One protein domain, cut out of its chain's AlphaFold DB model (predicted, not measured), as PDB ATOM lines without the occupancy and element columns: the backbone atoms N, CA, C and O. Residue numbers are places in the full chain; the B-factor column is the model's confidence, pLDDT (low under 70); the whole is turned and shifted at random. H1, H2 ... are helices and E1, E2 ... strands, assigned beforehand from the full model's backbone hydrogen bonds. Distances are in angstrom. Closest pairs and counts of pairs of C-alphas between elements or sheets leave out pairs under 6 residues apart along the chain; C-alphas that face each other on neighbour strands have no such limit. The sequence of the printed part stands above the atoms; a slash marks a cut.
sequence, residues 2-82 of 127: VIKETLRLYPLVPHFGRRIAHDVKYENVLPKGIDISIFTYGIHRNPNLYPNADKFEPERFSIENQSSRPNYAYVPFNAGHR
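Overview. This is residues 2 to 82 of the 127 residues of an uncharacterized protein of Lamprigera yunnana (UniProt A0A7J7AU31). A long two-stranded arm runs out from a loose head of four short helices and long loops. E1 and E4 make the part of the arm nearer the head, and the small hairpin E2 and E3 makes its far tip, turned aside from them; in the head, H1 joins H2 and H3, while H4 with residues 67 and 68 sticks out. The printed part has 81 residues with four named helices and four named strands, in the order H1, E1, E2, E3, E4, H2, H3, H4, and the strands form two antiparallel sheets, E1 - E4 and E2 - E3. The class is mixed, helices and strands, with under half of the residues in named elements. The whole is loose, with a radius of gyration of the C-alphas of 14.7 A, and elongated, spanning 41 by 24 by 21 A.

Along the chain. H1, residues 2 to 9, begins at C-alpha 2 at (224.030, 159.799, 266.348) and is 10.9 A long. E1, residues 16 to 19, is 10.4 A long and ends at C-alpha 19 at (222.519, 158.870, 233.151). E2 is residues 24 to 26, 6.1 A long, and E3 is residues 28 to 30, 6.3 A long. E4, residues 35 to 38, is 9.8 A long. H2 is residues 40 to 44, 6.0 A long, and H3 is residues 58 to 61, 5.9 A long. H4, residues 63 to 66, is 5.3 A long and ends at C-alpha 66 at (213.548, 166.894, 261.300).

Arrangement. H1 touches H3, with the C-alphas of Val 2 and Pro 58 closest at 4.9 A. H1 also touches H2, with the C-alphas of Arg 8 and His 44 closest at 5.6 A. E1 and E4 are antiparallel neighbours at 151 degrees; N 18 and O 36 are within hydrogen-bond range at 2.8 A, as are N 16 and O 38 at 3.0 A. E2 and E3 form an antiparallel hairpin at 144 degrees, with N 28 and O 26 within hydrogen-bond range at 2.7 A. E1 and E2 are apart, and so are E3 and E4. H3 and H4 are close but not clearly touching, the C-alphas of Arg 60 and Gln 66 being closest at 7.2 A. Each O i to N i+4 pair of H1 and H2 is within hydrogen-bond range; H3 and H4 are too short for such a pair.

Size, cuts and confidence. The C-alphas of Gly 33 and Glu 64 are the two farthest apart, at 41.3 A. The printed part, residues 2 to 82, has no cut. The link from H2 to H3, residues 45 to 57, is long, and residues 67 to 82 hold no named element. Residues 63 to 68, of which 63 to 66 belong to H4, stand free. The mean pLDDT of the printed part is 85.4; residues 79 to 82 are under 70.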
ATOM      1  N   VAL A   2     222.583 160.014 266.600       87.56
ATOM      2  CA  VAL A   2     224.030 159.799 266.348       87.56
ATOM      3  C   VAL A   2     224.334 159.142 264.995       87.56
ATOM      4  O   VAL A   2     225.021 159.738 264.181       87.56
ATOM      5  N   ILE A   3     223.747 157.975 264.700       86.12
ATOM      6  CA  ILE A   3     223.992 157.246 263.437       86.12
ATOM      7  C   ILE A   3     223.680 158.106 262.201       86.12
ATOM      8  O   ILE A   3     224.402 158.059 261.208       86.12
ATOM      9  N   LYS A   4     222.611 158.913 262.256       87.75
ATOM     10  CA  LYS A   4     222.222 159.771 261.131       87.75
ATOM     11  C   LYS A   4     223.240 160.894 260.902       87.75
ATOM     12  O   LYS A   4     223.582 161.189 259.762       87.75
ATOM     13  N   GLU A   5     223.761 161.480 261.976       92.38
ATOM     14  CA  GLU A   5     224.815 162.497 261.895       92.38
ATOM     15  C   GLU A   5     226.153 161.901 261.443       92.38
ATOM     16  O   GLU A   5     226.845 162.497 260.616       92.38
ATOM     17  N   THR A   6     226.476 160.676 261.872       89.81
ATOM     18  CA  THR A   6     227.647 159.942 261.374       89.81
ATOM     19  C   THR A   6     227.556 159.737 259.867       89.81
ATOM     20  O   THR A   6     228.496 160.072 259.157       89.81
ATOM     21  N   LEU A   7     226.415 159.267 259.354       89.38
ATOM     22  CA  LEU A   7     226.204 159.073 257.914       89.38
ATOM     23  C   LEU A   7     226.107 160.392 257.129       89.38
ATOM     24  O   LEU A   7     226.323 160.401 255.916       89.38
ATOM     25  N   ARG A   8     225.788 161.512 257.792       92.62
ATOM     26  CA  ARG A   8     225.849 162.843 257.176       92.62
ATOM     27  C   ARG A   8     227.301 163.223 256.886       92.62
ATOM     28  O   ARG A   8     227.628 163.528 255.742       92.62
ATOM     29  N   LEU A   9     228.163 163.177 257.904       90.88
ATOM     30  CA  LEU A   9     229.579 163.534 257.769       90.88
ATOM     31  C   LEU A   9     230.380 162.484 256.990       90.88
ATOM     32  O   LEU A   9     231.274 162.841 256.223       90.88
ATOM     33  N   TYR A  10     230.045 161.210 257.151       89.19
ATOM     34  CA  TYR A  10     230.765 160.076 256.579       89.19
ATOM     35  C   TYR A  10     229.794 159.172 255.805       89.19
ATOM     36  O   TYR A  10     229.477 158.066 256.246       89.19
ATOM     37  N   PRO A  11     229.258 159.649 254.665       84.50
ATOM     38  CA  PRO A  11     228.393 158.829 253.830       84.50
ATOM     39  C   PRO A  11     229.193 157.672 253.223       84.50
ATOM     40  O   PRO A  11     230.310 157.871 252.750       84.50
ATOM     41  N   LEU A  12     228.592 156.479 253.170       82.19
ATOM     42  CA  LEU A  12     229.209 155.295 252.550       82.19
ATOM     43  C   LEU A  12     229.519 155.515 251.063       82.19
ATOM     44  O   LEU A  12     230.511 155.018 250.544       82.19
ATOM     45  N   VAL A  13     228.660 156.276 250.383       82.75
ATOM     46  CA  VAL A  13     228.820 156.649 248.978       82.75
ATOM     47  C   VAL A  13     228.814 158.180 248.893       82.75
ATOM     48  O   VAL A  13     227.744 158.794 248.936       82.75
ATOM     49  N   PRO A  14     229.991 158.831 248.817       82.94
ATOM     50  CA  PRO A  14     230.090 160.290 248.856       82.94
ATOM     51  C   PRO A  14     229.611 160.966 247.565       82.94
ATOM     52  O   PRO A  14     229.263 162.148 247.589       82.94
ATOM     53  N   HIS A  15     229.574 160.233 246.450       85.25
ATOM     54  CA  HIS A  15     229.065 160.708 245.169       85.25
ATOM     55  C   HIS A  15     228.477 159.554 244.355       85.25
ATOM     56  O   HIS A  15     228.925 158.415 244.482       85.25
ATOM     57  N   PHE A  16     227.492 159.835 243.503       83.50
ATOM     58  CA  PHE A  16     226.939 158.835 242.593       83.50
ATOM     59  C   PHE A  16     226.439 159.448 241.286       83.50
ATOM     60  O   PHE A  16     225.915 160.558 241.259       83.50
ATOM     61  N   GLY A  17     226.568 158.689 240.198       85.38
ATOM     62  CA  GLY A  17     226.133 159.099 238.867       85.38
ATOM     63  C   GLY A  17     224.689 158.709 238.532       85.38
ATOM     64  O   GLY A  17     224.125 157.734 239.054       85.38
ATOM     65  N   ARG A  18     224.090 159.460 237.609       84.19
ATOM     66  CA  ARG A  18     222.820 159.169 236.939       84.19
ATOM     67  C   ARG A  18     222.935 159.540 235.469       84.19
ATOM     68  O   ARG A  18     223.189 160.691 235.155       84.19
ATOM     69  N   ARG A  19     222.665 158.587 234.579       84.75
ATOM     70  CA  ARG A  19     222.519 158.870 233.151       84.75
ATOM     71  C   ARG A  19     221.076 159.232 232.833       84.75
ATOM     72  O   ARG A  19     220.165 158.487 233.204       84.75
ATOM     73  N   ILE A  20     220.868 160.345 232.141       85.44
ATOM     74  CA  ILE A  20     219.541 160.766 231.698       85.44
ATOM     75  C   ILE A  20     219.080 159.883 230.532       85.44
ATOM     76  O   ILE A  20     219.750 159.785 229.505       85.44
ATOM     77  N   ALA A  21     217.922 159.234 230.683       86.50
ATOM     78  CA  ALA A  21     217.391 158.293 229.690       86.50
ATOM     79  C   ALA A  21     216.569 158.958 228.568       86.50
ATOM     80  O   ALA A  21     216.415 158.375 227.493       86.50
ATOM     81  N   HIS A  22     216.043 160.156 228.813       89.31
ATOM     82  CA  HIS A  22     215.203 160.949 227.912       89.31
ATOM     83  C   HIS A  22     215.354 162.427 228.272       89.31
ATOM     84  O   HIS A  22     215.682 162.719 229.415       89.31
ATOM     85  N   ASP A  23     215.104 163.340 227.340       87.56
ATOM     86  CA  ASP A  23     215.238 164.775 227.596       87.56
ATOM     87  C   ASP A  23     214.391 165.209 228.805       87.56
ATOM     88  O   ASP A  23     213.188 164.940 228.868       87.56
ATOM     89  N   VAL A  24     215.025 165.874 229.772       86.31
ATOM     90  CA  VAL A  24     214.375 166.348 231.004       86.31
ATOM     91  C   VAL A  24     214.290 167.866 230.964       86.31
ATOM     92  O   VAL A  24     215.298 168.542 230.787       86.31
ATOM     93  N   LYS A  25     213.096 168.426 231.173       85.62
ATOM     94  CA  LYS A  25     212.934 169.871 231.379       85.62
ATOM     95  C   LYS A  25     213.233 170.212 232.838       85.62
ATOM     96  O   LYS A  25     212.461 169.844 233.721       85.62
ATOM     97  N   TYR A  26     214.338 170.907 233.079       75.62
ATOM     98  CA  TYR A  26     214.740 171.423 234.384       75.62
ATOM     99  C   TYR A  26     215.396 172.794 234.207       75.62
ATOM    100  O   TYR A  26     216.589 172.867 233.927       75.62
ATOM    101  N   GLU A  27     214.591 173.860 234.313       79.44
ATOM    102  CA  GLU A  27     214.899 175.246 233.899       79.44
ATOM    103  C   GLU A  27     215.245 175.370 232.400       79.44
ATOM    104  O   GLU A  27     214.549 176.063 231.663       79.44
ATOM    105  N   ASN A  28     216.225 174.597 231.928       81.81
ATOM    106  CA  ASN A  28     216.563 174.311 230.538       81.81
ATOM    107  C   ASN A  28     216.322 172.825 230.195       81.81
ATOM    108  O   ASN A  28     215.983 172.006 231.051       81.81
ATOM    109  N   VAL A  29     216.487 172.448 228.924       87.56
ATOM    110  CA  VAL A  29     216.429 171.036 228.514       87.56
ATOM    111  C   VAL A  29     217.765 170.367 228.821       87.56
ATOM    112  O   VAL A  29     218.796 170.740 228.270       87.56
ATOM    113  N   LEU A  30     217.733 169.357 229.685       86.69
ATOM    114  CA  LEU A  30     218.829 168.427 229.903       86.69
ATOM    115  C   LEU A  30     218.712 167.296 228.871       86.69
ATOM    116  O   LEU A  30     217.760 166.513 228.954       86.69
ATOM    117  N   PRO A  31     219.626 167.201 227.892       86.12
ATOM    118  CA  PRO A  31     219.496 166.236 226.812       86.12
ATOM    119  C   PRO A  31     219.708 164.800 227.291       86.12
ATOM    120  O   PRO A  31     220.470 164.514 228.221       86.12
ATOM    121  N   LYS A  32     219.058 163.864 226.607       91.12
ATOM    122  CA  LYS A  32     219.274 162.430 226.768       91.12
ATOM    123  C   LYS A  32     220.756 162.082 226.625       91.12
ATOM    124  O   LYS A  32     221.443 162.528 225.712       91.12
ATOM    125  N   GLY A  33     221.218 161.179 227.485       85.31
ATOM    126  CA  GLY A  33     222.555 160.602 227.404       85.31
ATOM    127  C   GLY A  33     223.630 161.370 228.165       85.31
ATOM    128  O   GLY A  33     224.765 160.902 228.179       85.31
ATOM    129  N   ILE A  34     223.302 162.479 228.830       87.69
ATOM    130  CA  ILE A  34     224.241 163.120 229.757       87.69
ATOM    131  C   ILE A  34     224.299 162.366 231.085       87.69
ATOM    132  O   ILE A  34     223.299 161.800 231.542       87.69
ATOM    133  N   ASP A  35     225.469 162.401 231.716       86.06
ATOM    134  CA  ASP A  35     225.683 161.879 233.058       86.06
ATOM    135  C   ASP A  35     225.662 163.035 234.068       86.06
ATOM    136  O   ASP A  35     226.442 163.980 233.986       86.06
ATOM    137  N   ILE A  36     224.754 162.957 235.034       86.12
ATOM    138  CA  ILE A  36     224.689 163.844 236.192       86.12
ATOM    139  C   ILE A  36     225.418 163.163 237.344       86.12
ATOM    140  O   ILE A  36     225.088 162.035 237.711       86.12
ATOM    141  N   SER A  37     226.360 163.869 237.960       85.06
ATOM    142  CA  SER A  37     226.975 163.446 239.216       85.06
ATOM    143  C   SER A  37     226.310 164.157 240.388       85.06
ATOM    144  O   SER A  37     226.188 165.380 240.393       85.06
ATOM    145  N   ILE A  38     225.871 163.395 241.384       86.31
ATOM    146  CA  ILE A  38     225.290 163.921 242.617       86.31
ATOM    147  C   ILE A  38     226.330 163.774 243.719       86.31
ATOM    148  O   ILE A  38     226.744 162.661 244.051       86.31
ATOM    149  N   PHE A  39     226.743 164.904 244.291       88.69
ATOM    150  CA  PHE A  39     227.779 164.957 245.316       88.69
ATOM    151  C   PHE A  39     227.181 165.036 246.724       88.69
ATOM    152  O   PHE A  39     227.118 166.100 247.343       88.69
ATOM    153  N   THR A  40     226.739 163.887 247.239       88.06
ATOM    154  CA  THR A  40     226.144 163.744 248.577       88.06
ATOM    155  C   THR A  40     227.025 164.323 249.679       88.06
ATOM    156  O   THR A  40     226.527 165.022 250.558       88.06
ATOM    157  N   TYR A  41     228.335 164.075 249.623       89.38
ATOM    158  CA  TYR A  41     229.282 164.580 250.619       89.38
ATOM    159  C   TYR A  41     229.274 166.114 250.705       89.38
ATOM    160  O   TYR A  41     229.295 166.663 251.807       89.38
ATOM    161  N   GLY A  42     229.186 166.798 249.558       90.31
ATOM    162  CA  GLY A  42     229.083 168.255 249.495       90.31
ATOM    163  C   GLY A  42     227.722 168.775 249.950       90.31
ATOM    164  O   GLY A  42     227.669 169.721 250.728       90.31
ATOM    165  N   ILE A  43     226.625 168.124 249.547       90.62
ATOM    166  CA  ILE A  43     225.265 168.480 250.004       90.62
ATOM    167  C   ILE A  43     225.190 168.423 251.532       90.62
ATOM    168  O   ILE A  43     224.733 169.363 252.178       90.62
ATOM    169  N   HIS A  44     225.702 167.342 252.116       92.31
ATOM    170  CA  HIS A  44     225.720 167.131 253.557       92.31
ATOM    171  C   HIS A  44     226.596 168.133 254.316       92.31
ATOM    172  O   HIS A  44     226.390 168.300 255.515       92.31
ATOM    173  N   ARG A  45     227.545 168.796 253.649       93.31
ATOM    174  CA  ARG A  45     228.422 169.830 254.221       93.31
ATOM    175  C   ARG A  45     228.076 171.249 253.787       93.31
ATOM    176  O   ARG A  45     228.810 172.181 254.093       93.31
ATOM    177  N   ASN A  46     226.961 171.436 253.092       92.25
ATOM    178  CA  ASN A  46     226.553 172.760 252.663       92.25
ATOM    179  C   ASN A  46     226.125 173.591 253.890       92.25
ATOM    180  O   ASN A  46     225.129 173.232 254.524       92.25
ATOM    181  N   PRO A  47     226.811 174.704 254.220       91.62
ATOM    182  CA  PRO A  47     226.481 175.520 255.389       91.62
ATOM    183  C   PRO A  47     225.093 176.166 255.302       91.62
ATOM    184  O   PRO A  47     224.490 176.439 256.337       91.62
ATOM    185  N   ASN A  48     224.546 176.333 254.091       90.56
ATOM    186  CA  ASN A  48     223.183 176.834 253.884       90.56
ATOM    187  C   ASN A  48     222.112 175.803 254.289       90.56
ATOM    188  O   ASN A  48     220.974 176.173 254.552       90.56
ATOM    189  N   LEU A  49     222.466 174.512 254.326       89.19
ATOM    190  CA  LEU A  49     221.591 173.420 254.777       89.19
ATOM    191  C   LEU A  49     221.917 172.981 256.212       89.19
ATOM    192  O   LEU A  49     221.032 172.548 256.948       89.19
ATOM    193  N   TYR A  50     223.189 173.084 256.600       90.44
ATOM    194  CA  TYR A  50     223.727 172.637 257.877       90.44
ATOM    195  C   TYR A  50     224.641 173.716 258.473       90.44
ATOM    196  O   TYR A  50     225.845 173.698 258.221       90.44
ATOM    197  N   PRO A  51     224.122 174.645 259.294       90.44
ATOM    198  CA  PRO A  51     224.960 175.638 259.969       90.44
ATOM    199  C   PRO A  51     226.035 174.947 260.812       90.44
ATOM    200  O   PRO A  51     225.695 174.044 261.569       90.44
ATOM    201  N   ASN A  52     227.310 175.339 260.710       92.44
ATOM    202  CA  ASN A  52     228.456 174.602 261.281       92.44
ATOM    203  C   ASN A  52     228.586 173.168 260.731       92.44
ATOM    204  O   ASN A  52     228.682 172.204 261.490       92.44
ATOM    205  N   ALA A  53     228.551 173.025 259.403       92.50
ATOM    206  CA  ALA A  53     228.369 171.744 258.723       92.50
ATOM    207  C   ALA A  53     229.429 170.676 259.049       92.50
ATOM    208  O   ALA A  53     229.116 169.487 259.009       92.50
ATOM    209  N   ASP A  54     230.652 171.065 259.398       92.88
ATOM    210  CA  ASP A  54     231.722 170.121 259.747       92.88
ATOM    211  C   ASP A  54     231.676 169.653 261.206       92.88
ATOM    212  O   ASP A  54     232.326 168.672 261.570       92.88
ATOM    213  N   LYS A  55     230.876 170.311 262.052       94.56
ATOM    214  CA  LYS A  55     230.711 169.921 263.448       94.56
ATOM    215  C   LYS A  55     229.734 168.754 263.559       94.56
ATOM    216  O   LYS A  55     228.653 168.773 262.967       94.56
ATOM    217  N   PHE A  56     230.118 167.758 264.352       93.44
ATOM    218  CA  PHE A  56     229.264 166.628 264.695       93.44
ATOM    219  C   PHE A  56     228.199 167.062 265.711       93.44
ATOM    220  O   PHE A  56     228.506 167.274 266.885       93.44
ATOM    221  N   GLU A  57     226.953 167.207 265.261       92.56
ATOM    222  CA  GLU A  57     225.812 167.616 266.091       92.56
ATOM    223  C   GLU A  57     224.613 166.667 265.876       92.56
ATOM    224  O   GLU A  57     223.775 166.901 265.001       92.56
ATOM    225  N   PRO A  58     224.492 165.580 266.667       90.81
ATOM    226  CA  PRO A  58     223.400 164.607 266.543       90.81
ATOM    227  C   PRO A  58     221.996 165.218 266.631       90.81
ATOM    228  O   PRO A  58     221.086 164.756 265.936       90.81
ATOM    229  N   GLU A  59     221.840 166.273 267.432       89.81
ATOM    230  CA  GLU A  59     220.574 166.976 267.684       89.81
ATOM    231  C   GLU A  59     219.943 167.585 266.424       89.81
ATOM    232  O   GLU A  59     218.733 167.801 266.374       89.81
ATOM    233  N   ARG A  60     220.705 167.758 265.332       88.69
ATOM    234  CA  ARG A  60     220.150 168.122 264.012       88.69
ATOM    235  C   ARG A  60     219.080 167.147 263.529       88.69
ATOM    236  O   ARG A  60     218.276 167.480 262.659       88.69
ATOM    237  N   PHE A  61     219.127 165.911 264.017       89.19
ATOM    238  CA  PHE A  61     218.204 164.837 263.680       89.19
ATOM    239  C   PHE A  61     217.199 164.537 264.797       89.19
ATOM    240  O   PHE A  61     216.607 163.452 264.769       89.19
ATOM    241  N   SER A  62     216.996 165.449 265.749       87.75
ATOM    242  CA  SER A  62     215.893 165.362 266.709       87.75
ATOM    243  C   SER A  62     214.536 165.412 265.995       87.75
ATOM    244  O   SER A  62     214.461 165.723 264.802       87.75
ATOM    245  N   ILE A  63     213.458 165.043 266.685       83.81
ATOM    246  CA  ILE A  63     212.110 165.031 266.092       83.81
ATOM    247  C   ILE A  63     211.703 166.460 265.706       83.81
ATOM    248  O   ILE A  63     211.173 166.687 264.620       83.81
ATOM    249  N   GLU A  64     212.050 167.426 266.548       83.31
ATOM    250  CA  GLU A  64     211.763 168.852 266.399       83.31
ATOM    251  C   GLU A  64     212.497 169.449 265.189       83.31
ATOM    252  O   GLU A  64     211.922 170.217 264.421       83.31
ATOM    253  N   ASN A  65     213.752 169.037 264.970       80.50
ATOM    254  CA  ASN A  65     214.606 169.550 263.894       80.50
ATOM    255  C   ASN A  65     214.452 168.800 262.560       80.50
ATOM    256  O   ASN A  65     214.984 169.234 261.536       80.50
ATOM    257  N   GLN A  66     213.756 167.658 262.535       74.19
ATOM    258  CA  GLN A  66     213.548 166.894 261.300       74.19
ATOM    259  C   GLN A  66     212.568 167.588 260.344       74.19
ATOM    260  O   GLN A  66     212.766 167.520 259.132       74.19
ATOM    261  N   SER A  67     211.556 168.276 260.874       70.50
ATOM    262  CA  SER A  67     210.450 168.848 260.092       70.50
ATOM    263  C   SER A  67     210.831 170.085 259.272       70.50
ATOM    264  O   SER A  67     210.197 170.368 258.261       70.50
ATOM    265  N   SER A  68     211.866 170.826 259.679       76.00
ATOM    266  CA  SER A  68     212.297 172.071 259.022       76.00
ATOM    267  C   SER A  68     213.274 171.853 257.862       76.00
ATOM    268  O   SER A  68     213.675 172.805 257.192       76.00
ATOM    269  N   ARG A  69     213.692 170.607 257.614       81.75
ATOM    270  CA  ARG A  69     214.757 170.311 256.661       81.75
ATOM    271  C   ARG A  69     214.228 170.196 255.226       81.75
ATOM    272  O   ARG A  69     213.281 169.444 254.998       81.75
ATOM    273  N   PRO A  70     214.886 170.828 254.234       82.88
ATOM    274  CA  PRO A  70     214.523 170.658 252.834       82.88
ATOM    275  C   PRO A  70     214.561 169.193 252.393       82.88
ATOM    276  O   PRO A  70     215.448 168.419 252.777       82.88
ATOM    277  N   ASN A  71     213.621 168.835 251.518       78.50
ATOM    278  CA  ASN A  71     213.626 167.539 250.848       78.50
ATOM    279  C   ASN A  71     214.978 167.318 250.153       78.50
ATOM    280  O   ASN A  71     215.528 168.227 249.539       78.50
ATOM    281  N   TYR A  72     215.512 166.100 250.265       81.25
ATOM    282  CA  TYR A  72     216.814 165.699 249.712       81.25
ATOM    283  C   TYR A  72     218.062 166.374 250.310       81.25
ATOM    284  O   TYR A  72     219.167 166.081 249.857       81.25
ATOM    285  N   ALA A  73     217.946 167.183 251.369       85.75
ATOM    286  CA  ALA A  73     219.126 167.692 252.081       85.75
ATOM    287  C   ALA A  73     219.900 166.583 252.826       85.75
ATOM    288  O   ALA A  73     221.090 166.724 253.090       85.75
ATOM    289  N   TYR A  74     219.232 165.468 253.146       88.31
ATOM    290  CA  TYR A  74     219.838 164.290 253.769       88.31
ATOM    291  C   TYR A  74     219.566 163.032 252.951       88.31
ATOM    292  O   TYR A  74     218.460 162.489 252.971       88.31
ATOM    293  N   VAL A  75     220.586 162.562 252.238       85.50
ATOM    294  CA  VAL A  75     220.498 161.441 251.290       85.50
ATOM    295  C   VAL A  75     221.674 160.467 251.456       85.50
ATOM    296  O   VAL A  75     222.357 160.140 250.487       85.50
ATOM    297  N   PRO A  76     221.909 159.934 252.672       79.69
ATOM    298  CA  PRO A  76     223.065 159.073 252.973       79.69
ATOM    299  C   PRO A  76     223.083 157.746 252.198       79.69
ATOM    300  O   PRO A  76     224.108 157.079 252.137       79.69
ATOM    301  N   PHE A  77     221.943 157.359 251.624       76.56
ATOM    302  CA  PHE A  77     221.723 156.100 250.913       76.56
ATOM    303  C   PHE A  77     221.197 156.343 249.491       76.56
ATOM    304  O   PHE A  77     220.457 155.525 248.934       76.56
ATOM    305  N   ASN A  78     221.558 157.490 248.914       75.00
ATOM    306  CA  ASN A  78     221.003 158.027 247.675       75.00
ATOM    307  C   ASN A  78     219.503 158.351 247.800       75.00
ATOM    308  O   ASN A  78     218.862 158.133 248.830       75.00
ATOM    309  N   ALA A  79     218.944 158.903 246.730       68.81
ATOM    310  CA  ALA A  79     217.558 159.340 246.668       68.81
ATOM    311  C   ALA A  79     216.892 158.987 245.330       68.81
ATOM    312  O   ALA A  79     217.563 158.677 244.338       68.81
ATOM    313  N   GLY A  80     215.557 159.051 245.327       68.75
ATOM    314  CA  GLY A  80     214.705 158.787 244.168       68.75
ATOM    315  C   GLY A  80     214.469 157.299 243.902       68.75
ATOM    316  O   GLY A  80     214.749 156.447 244.738       68.75
ATOM    317  N   HIS A  81     213.978 156.986 242.700       60.59
ATOM    318  CA  HIS A  81     213.594 155.630 242.279       60.59
ATOM    319  C   HIS A  81     214.754 154.613 242.283       60.59
ATOM    320  O   HIS A  81     214.537 153.409 242.271       60.59
ATOM    321  N   ARG A  82     216.004 155.099 242.299       65.06
ATOM    322  CA  ARG A  82     217.228 154.284 242.377       65.06
ATOM    323  C   ARG A  82     217.968 154.519 243.699       65.06
ATOM    324  O   ARG A  82     219.191 154.685 243.706       65.06
TER     325      ARG A  82